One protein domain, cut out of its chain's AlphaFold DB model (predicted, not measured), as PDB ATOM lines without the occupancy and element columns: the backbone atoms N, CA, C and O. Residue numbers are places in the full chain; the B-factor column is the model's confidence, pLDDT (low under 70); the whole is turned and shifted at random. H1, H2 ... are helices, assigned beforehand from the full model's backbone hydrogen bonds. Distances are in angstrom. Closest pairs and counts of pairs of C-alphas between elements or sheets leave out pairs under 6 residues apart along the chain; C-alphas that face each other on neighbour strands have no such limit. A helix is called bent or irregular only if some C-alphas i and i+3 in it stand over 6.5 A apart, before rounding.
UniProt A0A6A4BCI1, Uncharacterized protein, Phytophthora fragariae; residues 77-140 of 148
ATOM      1  N   ALA A  77     119.308 162.828 200.837       63.56
ATOM      2  CA  ALA A  77     118.669 161.886 201.753       63.56
ATOM      3  C   ALA A  77     119.627 160.815 202.317       63.56
ATOM      4  O   ALA A  77     119.557 160.492 203.503       63.56
ATOM      5  N   GLU A  78     120.546 160.281 201.510       69.12
ATOM      6  CA  GLU A  78     121.550 159.305 201.956       69.12
ATOM      7  C   GLU A  78     122.603 159.966 202.859       69.12
ATOM      8  O   GLU A  78     122.961 159.411 203.900       69.12
ATOM      9  N   LYS A  79     123.027 161.203 202.551       66.50
ATOM     10  CA  LYS A  79     123.890 161.986 203.456       66.50
ATOM     11  C   LYS A  79     123.195 162.252 204.793       66.50
ATOM     12  O   LYS A  79     123.794 162.027 205.844       66.50
ATOM     13  N   ALA A  80     121.916 162.627 204.772       66.25
ATOM     14  CA  ALA A  80     121.130 162.843 205.984       66.25
ATOM     15  C   ALA A  80     121.040 161.571 206.851       66.25
ATOM     16  O   ALA A  80     121.270 161.648 208.056       66.25
ATOM     17  N   LYS A  81     120.830 160.383 206.262       68.19
ATOM     18  CA  LYS A  81     120.830 159.091 206.991       68.19
ATOM     19  C   LYS A  81     122.106 158.858 207.803       68.19
ATOM     20  O   LYS A  81     122.031 158.454 208.965       68.19
ATOM     21  N   THR A  82     123.273 159.162 207.238       67.75
ATOM     22  CA  THR A  82     124.549 159.036 207.970       67.75
ATOM     23  C   THR A  82     124.683 160.052 209.106       67.75
ATOM     24  O   THR A  82     125.312 159.776 210.123       67.75
ATOM     25  N   LEU A  83     124.040 161.210 208.984       63.91
ATOM     26  CA  LEU A  83     124.026 162.250 210.009       63.91
ATOM     27  C   LEU A  83     123.028 161.956 211.136       63.91
ATOM     28  O   LEU A  83     123.265 162.355 212.279       63.91
ATOM     29  N   PHE A  84     121.971 161.194 210.847       62.16
ATOM     30  CA  PHE A  84     121.083 160.617 211.858       62.16
ATOM     31  C   PHE A  84     121.741 159.477 212.647       62.16
ATOM     32  O   PHE A  84     121.257 159.144 213.732       62.16
ATOM     33  N   SER A  85     122.876 158.931 212.179       59.69
ATOM     34  CA  SER A  85     123.746 158.056 212.982       59.69
ATOM     35  C   SER A  85     124.462 158.893 214.046       59.69
ATOM     36  O   SER A  85     125.627 159.281 213.955       59.69
ATOM     37  N   SER A  86     123.675 159.257 215.050       58.31
ATOM     38  CA  SER A  86     123.994 160.186 216.116       58.31
ATOM     39  C   SER A  86     124.996 159.573 217.095       58.31
ATOM     40  O   SER A  86     124.748 158.519 217.679       58.31
ATOM     41  N   SER A  87     126.117 160.262 217.346       64.38
ATOM     42  CA  SER A  87     126.889 160.034 218.570       64.38
ATOM     43  C   SER A  87     125.980 160.407 219.741       64.38
ATOM     44  O   SER A  87     125.651 161.579 219.922       64.38
ATOM     45  N   LYS A  88     125.495 159.393 220.461       68.50
ATOM     46  CA  LYS A  88     124.497 159.547 221.520       68.50
ATOM     47  C   LYS A  88     125.112 160.329 222.681       68.50
ATOM     48  O   LYS A  88     125.977 159.823 223.397       68.50
ATOM     49  N   VAL A  89     124.695 161.579 222.847       80.44
ATOM     50  CA  VAL A  89     124.984 162.359 224.051       80.44
ATOM     51  C   VAL A  89     124.006 161.887 225.118       80.44
ATOM     52  O   VAL A  89     122.801 161.898 224.894       80.44
ATOM     53  N   THR A  90     124.513 161.395 226.250       85.94
ATOM     54  CA  THR A  90     123.645 160.982 227.358       85.94
ATOM     55  C   THR A  90     123.231 162.200 228.187       85.94
ATOM     56  O   THR A  90     124.023 163.143 228.320       85.94
ATOM     57  N   PRO A  91     122.022 162.199 228.771       86.31
ATOM     58  CA  PRO A  91     121.564 163.297 229.619       86.31
ATOM     59  C   PRO A  91     122.489 163.527 230.821       86.31
ATOM     60  O   PRO A  91     122.748 164.678 231.168       86.31
ATOM     61  N   GLU A  92     123.091 162.476 231.401       89.62
ATOM     62  CA  GLU A  92     124.022 162.654 232.528       89.62
ATOM     63  C   GLU A  92     125.266 163.455 232.119       89.62
ATOM     64  O   GLU A  92     125.816 164.235 232.899       89.62
ATOM     65  N   ARG A  93     125.724 163.294 230.871       91.56
ATOM     66  CA  ARG A  93     126.879 164.032 230.348       91.56
ATOM     67  C   ARG A  93     126.566 165.518 230.183       91.56
ATOM     68  O   ARG A  93     127.415 166.339 230.532       91.56
ATOM     69  N   LEU A  94     125.377 165.843 229.677       91.19
ATOM     70  CA  LEU A  94     124.887 167.220 229.559       91.19
ATOM     71  C   LEU A  94     124.768 167.876 230.934       91.19
ATOM     72  O   LEU A  94     125.337 168.946 231.148       91.19
ATOM     73  N   GLN A  95     124.145 167.189 231.894       92.00
ATOM     74  CA  GLN A  95     124.038 167.668 233.274       92.00
ATOM     75  C   GLN A  95     125.407 167.907 233.906       92.00
ATOM     76  O   GLN A  95     125.612 168.920 234.572       92.00
ATOM     77  N   LYS A  96     126.381 167.028 233.657       94.38
ATOM     78  CA  LYS A  96     127.746 167.228 234.143       94.38
ATOM     79  C   LYS A  96     128.390 168.484 233.548       94.38
ATOM     80  O   LYS A  96     128.986 169.271 234.274       94.38
ATOM     81  N   TRP A  97     128.255 168.711 232.242       94.75
ATOM     82  CA  TRP A  97     128.762 169.937 231.610       94.75
ATOM     83  C   TRP A  97     128.044 171.195 232.092       94.75
ATOM     84  O   TRP A  97     128.658 172.260 232.142       94.75
ATOM     85  N   LEU A  98     126.770 171.077 232.463       93.50
ATOM     86  CA  LEU A  98     125.983 172.158 233.043       93.50
ATOM     87  C   LEU A  98     126.436 172.460 234.478       93.50
ATOM     88  O   LEU A  98     126.585 173.621 234.865       93.50
ATOM     89  N   ALA A  99     126.704 171.419 235.271       91.69
ATOM     90  CA  ALA A  99     127.271 171.522 236.613       91.69
ATOM     91  C   ALA A  99     128.635 172.227 236.581       91.69
ATOM     92  O   ALA A  99     128.830 173.187 237.322       91.69
ATOM     93  N   GLU A 100     129.502 171.814 235.653       91.62
ATOM     94  CA  GLU A 100     130.817 172.412 235.391       91.62
ATOM     95  C   GLU A 100     130.744 173.813 234.743       91.62
ATOM     96  O   GLU A 100     131.777 174.465 234.619       91.62
ATOM     97  N   GLY A 101     129.564 174.273 234.305       90.00
ATOM     98  CA  GLY A 101     129.382 175.589 233.680       90.00
ATOM     99  C   GLY A 101     130.195 175.770 232.397       90.00
ATOM    100  O   GLY A 101     130.778 176.831 232.177       90.00
ATOM    101  N   LYS A 102     130.311 174.719 231.576       93.12
ATOM    102  CA  LYS A 102     131.129 174.782 230.359       93.12
ATOM    103  C   LYS A 102     130.621 175.841 229.378       93.12
ATOM    104  O   LYS A 102     129.416 176.026 229.241       93.12
ATOM    105  N   PRO A 103     131.530 176.484 228.628       92.69
ATOM    106  CA  PRO A 103     131.118 177.383 227.564       92.69
ATOM    107  C   PRO A 103     130.416 176.599 226.450       92.69
ATOM    108  O   PRO A 103     130.797 175.468 226.112       92.69
ATOM    109  N   THR A 104     129.406 177.234 225.869       93.62
ATOM    110  CA  THR A 104     128.526 176.683 224.831       93.62
ATOM    111  C   THR A 104     129.309 176.208 223.607       93.62
ATOM    112  O   THR A 104     129.026 175.119 223.108       93.62
ATOM    113  N   ASP A 105     130.359 176.930 223.203       93.06
ATOM    114  CA  ASP A 105     131.239 176.576 222.076       93.06
ATOM    115  C   ASP A 105     131.992 175.259 222.304       93.06
ATOM    116  O   ASP A 105     132.123 174.416 221.412       93.06
ATOM    117  N   THR A 106     132.465 175.034 223.534       93.94
ATOM    118  CA  THR A 106     133.153 173.783 223.887       93.94
ATOM    119  C   THR A 106     132.188 172.608 223.841       93.94
ATOM    120  O   THR A 106     132.554 171.517 223.394       93.94
ATOM    121  N   VAL A 107     130.953 172.808 224.300       94.12
ATOM    122  CA  VAL A 107     129.915 171.775 224.239       94.12
ATOM    123  C   VAL A 107     129.501 171.514 222.788       94.12
ATOM    124  O   VAL A 107     129.457 170.353 222.383       94.12
ATOM    125  N   PHE A 108     129.350 172.559 221.971       92.88
ATOM    126  CA  PHE A 108     129.075 172.458 220.535       92.88
ATOM    127  C   PHE A 108     130.118 171.594 219.806       92.88
ATOM    128  O   PHE A 108     129.784 170.642 219.089       92.88
ATOM    129  N   ALA A 109     131.405 171.862 220.054       91.94
ATOM    130  CA  ALA A 109     132.508 171.090 219.489       91.94
ATOM    131  C   ALA A 109     132.525 169.634 219.990       91.94
ATOM    132  O   ALA A 109     132.705 168.705 219.196       91.94
ATOM    133  N   ARG A 110     132.277 169.402 221.290       91.56
ATOM    134  CA  ARG A 110     132.207 168.049 221.885       91.56
ATOM    135  C   ARG A 110     131.062 167.211 221.326       91.56
ATOM    136  O   ARG A 110     131.204 165.995 221.213       91.56
ATOM    137  N   MET A 111     129.962 167.851 220.943       91.00
ATOM    138  CA  MET A 111     128.823 167.213 220.273       91.00
ATOM    139  C   MET A 111     129.068 167.009 218.767       91.00
ATOM    140  O   MET A 111     128.219 166.465 218.061       91.00
ATOM    141  N   ARG A 112     130.261 167.385 218.273       88.31
ATOM    142  CA  ARG A 112     130.703 167.259 216.874       88.31
ATOM    143  C   ARG A 112     129.751 167.955 215.897       88.31
ATOM    144  O   ARG A 112     129.603 167.503 214.760       88.31
ATOM    145  N   LEU A 113     129.118 169.040 216.343       89.62
ATOM    146  CA  LEU A 113     128.142 169.793 215.560       89.62
ATOM    147  C   LEU A 113     128.809 170.604 214.440       89.62
ATOM    148  O   LEU A 113     128.294 170.635 213.330       89.62
ATOM    149  N   GLY A 114     130.029 171.110 214.652       86.25
ATOM    150  CA  GLY A 114     130.782 171.840 213.618       86.25
ATOM    151  C   GLY A 114     131.121 171.033 212.355       86.25
ATOM    152  O   GLY A 114     131.493 171.611 211.344       86.25
ATOM    153  N   LYS A 115     130.967 169.701 212.374       84.31
ATOM    154  CA  LYS A 115     131.186 168.837 211.198       84.31
ATOM    155  C   LYS A 115     129.921 168.602 210.367       84.31
ATOM    156  O   LYS A 115     129.985 167.884 209.377       84.31
ATOM    157  N   ALA A 116     128.770 169.117 210.799       83.56
ATOM    158  CA  ALA A 116     127.492 168.840 210.148       83.56
ATOM    159  C   ALA A 116     127.218 169.724 208.916       83.56
ATOM    160  O   ALA A 116     126.377 169.350 208.103       83.56
ATOM    161  N   GLY A 117     127.934 170.846 208.754       86.00
ATOM    162  CA  GLY A 117     127.779 171.752 207.609       86.00
ATOM    163  C   GLY A 117     126.329 172.203 207.421       86.00
ATOM    164  O   GLY A 117     125.645 172.534 208.389       86.00
ATOM    165  N   GLU A 118     125.843 172.136 206.182       86.56
ATOM    166  CA  GLU A 118     124.465 172.481 205.791       86.56
ATOM    167  C   GLU A 118     123.396 171.640 206.503       86.56
ATOM    168  O   GLU A 118     122.240 172.044 206.614       86.56
ATOM    169  N   PHE A 119     123.771 170.476 207.032       85.19
ATOM    170  CA  PHE A 119     122.839 169.555 207.667       85.19
ATOM    171  C   PHE A 119     122.780 169.679 209.192       85.19
ATOM    172  O   PHE A 119     122.179 168.833 209.858       85.19
ATOM    173  N   LEU A 120     123.406 170.712 209.763       88.75
ATOM    174  CA  LEU A 120     123.445 170.946 211.206       88.75
ATOM    175  C   LEU A 120     122.052 170.932 211.842       88.75
ATOM    176  O   LEU A 120     121.855 170.275 212.861       88.75
ATOM    177  N   LEU A 121     121.086 171.594 211.207       89.62
ATOM    178  CA  LEU A 121     119.725 171.732 211.730       89.62
ATOM    179  C   LEU A 121     118.944 170.408 211.747       89.62
ATOM    180  O   LEU A 121     117.987 170.272 212.502       89.62
ATOM    181  N   PHE A 122     119.364 169.410 210.965       86.12
ATOM    182  CA  PHE A 122     118.741 168.081 210.951       86.12
ATOM    183  C   PHE A 122     119.328 167.140 212.010       86.12
ATOM    184  O   PHE A 122     118.863 166.011 212.173       86.12
ATOM    185  N   ARG A 123     120.365 167.570 212.739       85.12
ATOM    186  CA  ARG A 123     121.001 166.757 213.776       85.12
ATOM    187  C   ARG A 123     120.184 166.842 215.064       85.12
ATOM    188  O   ARG A 123     120.077 167.929 215.621       85.12
ATOM    189  N   PRO A 124     119.714 165.720 215.639       86.69
ATOM    190  CA  PRO A 124     118.997 165.760 216.917       86.69
ATOM    191  C   PRO A 124     119.862 166.335 218.049       86.69
ATOM    192  O   PRO A 124     119.349 166.979 218.958       86.69
ATOM    193  N   GLN A 125     121.192 166.183 217.962       89.75
ATOM    194  CA  GLN A 125     122.107 166.754 218.951       89.75
ATOM    195  C   GLN A 125     122.138 168.289 218.912       89.75
ATOM    196  O   GLN A 125     122.537 168.905 219.892       89.75
ATOM    197  N   PHE A 126     121.745 168.922 217.802       91.31
ATOM    198  CA  PHE A 126     121.652 170.378 217.744       91.31
ATOM    199  C   PHE A 126     120.550 170.883 218.685       91.31
ATOM    200  O   PHE A 126     120.783 171.805 219.460       91.31
ATOM    201  N   THR A 127     119.399 170.206 218.717       91.50
ATOM    202  CA  THR A 127     118.311 170.506 219.658       91.50
ATOM    203  C   THR A 127     118.740 170.316 221.114       91.50
ATOM    204  O   THR A 127     118.404 171.134 221.966       91.50
ATOM    205  N   ASP A 128     119.508 169.268 221.411       92.50
ATOM    206  CA  ASP A 128     120.041 169.049 222.763       92.50
ATOM    207  C   ASP A 128     121.049 170.135 223.172       92.50
ATOM    208  O   ASP A 128     121.112 170.520 224.339       92.50
ATOM    209  N   TRP A 129     121.826 170.652 222.217       94.81
ATOM    210  CA  TRP A 129     122.736 171.768 222.457       94.81
ATOM    211  C   TRP A 129     121.986 173.077 222.713       94.81
ATOM    212  O   TRP A 129     122.373 173.807 223.617       94.81
ATOM    213  N   LEU A 130     120.892 173.352 221.996       94.00
ATOM    214  CA  LEU A 130     120.046 174.519 222.279       94.00
ATOM    215  C   LEU A 130     119.487 174.470 223.706       94.00
ATOM    216  O   LEU A 130     119.689 175.411 224.468       94.00
ATOM    217  N   LYS A 131     118.918 173.327 224.111       92.69
ATOM    218  CA  LYS A 131     118.445 173.121 225.493       92.69
ATOM    219  C   LYS A 131     119.546 173.357 226.526       92.69
ATOM    220  O   LYS A 131     119.300 173.936 227.575       92.69
ATOM    221  N   TYR A 132     120.773 172.935 226.224       93.88
ATOM    222  CA  TYR A 132     121.916 173.183 227.096       93.88
ATOM    223  C   TYR A 132     122.207 174.677 227.291       93.88
ATOM    224  O   TYR A 132     122.556 175.080 228.400       93.88
ATOM    225  N   ILE A 133     122.087 175.494 226.239       93.69
ATOM    226  CA  ILE A 133     122.268 176.951 226.336       93.69
ATOM    227  C   ILE A 133     121.180 177.551 227.220       93.69
ATOM    228  O   ILE A 133     121.501 178.326 228.124       93.69
ATOM    229  N   ASP A 134     119.926 177.152 227.002       92.44
ATOM    230  CA  ASP A 134     118.785 177.621 227.789       92.44
ATOM    231  C   ASP A 134     118.992 177.298 229.275       92.44
ATOM    232  O   ASP A 134     118.965 178.198 230.118       92.44
ATOM    233  N   ASP A 135     119.330 176.047 229.593       91.75
ATOM    234  CA  ASP A 135     119.616 175.602 230.960       91.75
ATOM    235  C   ASP A 135     120.809 176.355 231.578       91.75
ATOM    236  O   ASP A 135     120.809 176.697 232.767       91.75
ATOM    237  N   LEU A 136     121.853 176.625 230.786       90.69
ATOM    238  CA  LEU A 136     123.045 177.341 231.247       90.69
ATOM    239  C   LEU A 136     122.733 178.812 231.540       90.69
ATOM    240  O   LEU A 136     123.257 179.359 232.517       90.69
ATOM    241  N   SER A 137     121.878 179.430 230.722       87.88
ATOM    242  CA  SER A 137     121.413 180.808 230.894       87.88
ATOM    243  C   SER A 137     120.524 180.945 232.135       87.88
ATOM    244  O   SER A 137     120.765 181.825 232.963       87.88
ATOM    245  N   ALA A 138     119.593 180.006 232.345       87.19
ATOM    246  CA  ALA A 138     118.722 179.965 233.517       87.19
ATOM    247  C   ALA A 138     119.518 179.789 234.819       87.19
ATOM    248  O   ALA A 138     119.188 180.379 235.849       87.19
ATOM    249  N   LYS A 139     120.610 179.018 234.771       82.94
ATOM    250  CA  LYS A 139     121.522 178.839 235.907       82.94
ATOM    251  C   LYS A 139     122.386 180.076 236.193       82.94
ATOM    252  O   LYS A 139     122.815 180.253 237.331       82.94
ATOM    253  N   ASN A 140     122.652 180.924 235.195       77.25
ATOM    254  CA  ASN A 140     123.523 182.099 235.315       77.25
ATOM    255  C   ASN A 140     122.809 183.390 234.858       77.25
ATOM    256  O   ASN A 140     123.227 184.008 233.872       77.25
TER     257      ASN A 140
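This is residues 77 to 140 of the 148 residues of an uncharacterized protein of Phytophthora fragariae (UniProt A0A6A4BCI1). Picture one long helix, H5, with two short helices, H2 and H3, packed on it; past its beginning, H1 and H4 make a second, smaller group, H1 reaching out at the far end. The printed part has 64 residues with five named helices, H1 to H5 in chain order, and no named strand: all helix. It is compact, with a radius of gyration of the C-alphas of 12.2 A, and spans 40 by 20 by 15 A.

Find C-alpha 124 at (118.997, 165.760, 216.917); from there H5, residues 124 to 139, runs 23.2 A to C-alpha 139 at (121.522, 178.839, 235.907). Look earlier for H2, residues 91 to 99, 12.2 A long, and H3, residues 104 to 110. H4 is residues 117 to 122, and H1, residues 77 to 84, begins at C-alpha 77, (118.669, 161.886, 201.753).

Start on H5: its residues 132 to 136 alone touch H2, closest at the C-alphas of Leu 98 and Leu 136, 6.2 A, at a shallow tilt of 34 degrees, only just short of steep, the same way. Its residues 129 to 133 alone touch H3, closest at the C-alphas of Thr 104 and Ile 133, 6.4 A, at a shallow tilt of 34.9 degrees, only just short of steep, opposite ways. H2 and H3 are close but not clearly touching, the closest C-alphas, of Trp 97 and Val 107, being 7.7 A apart. Farther out, H1 and H4 touch, closest at the C-alphas of Ala 80 and Phe 119, 7.1 A, only just about perpendicular at 72 degrees. H1 and H3 are apart, as are H2 and H4. In H1, H2, H3 and H5 every O i to N i+4 pair is within hydrogen-bond range; in H4, 0 of 2 are, against 2 of 3 O i to N i+3 pairs. H4 is irregular: C-alphas 118 and 121 are 7.6 A apart.

The C-alphas of Glu 78 and Asn 140, the two farthest apart, are 40.5 A from each other. The printed part has no cut, and no link is long. Mean pLDDT of the printed part is 85.2; look for values under 70 at residues 77 to 88.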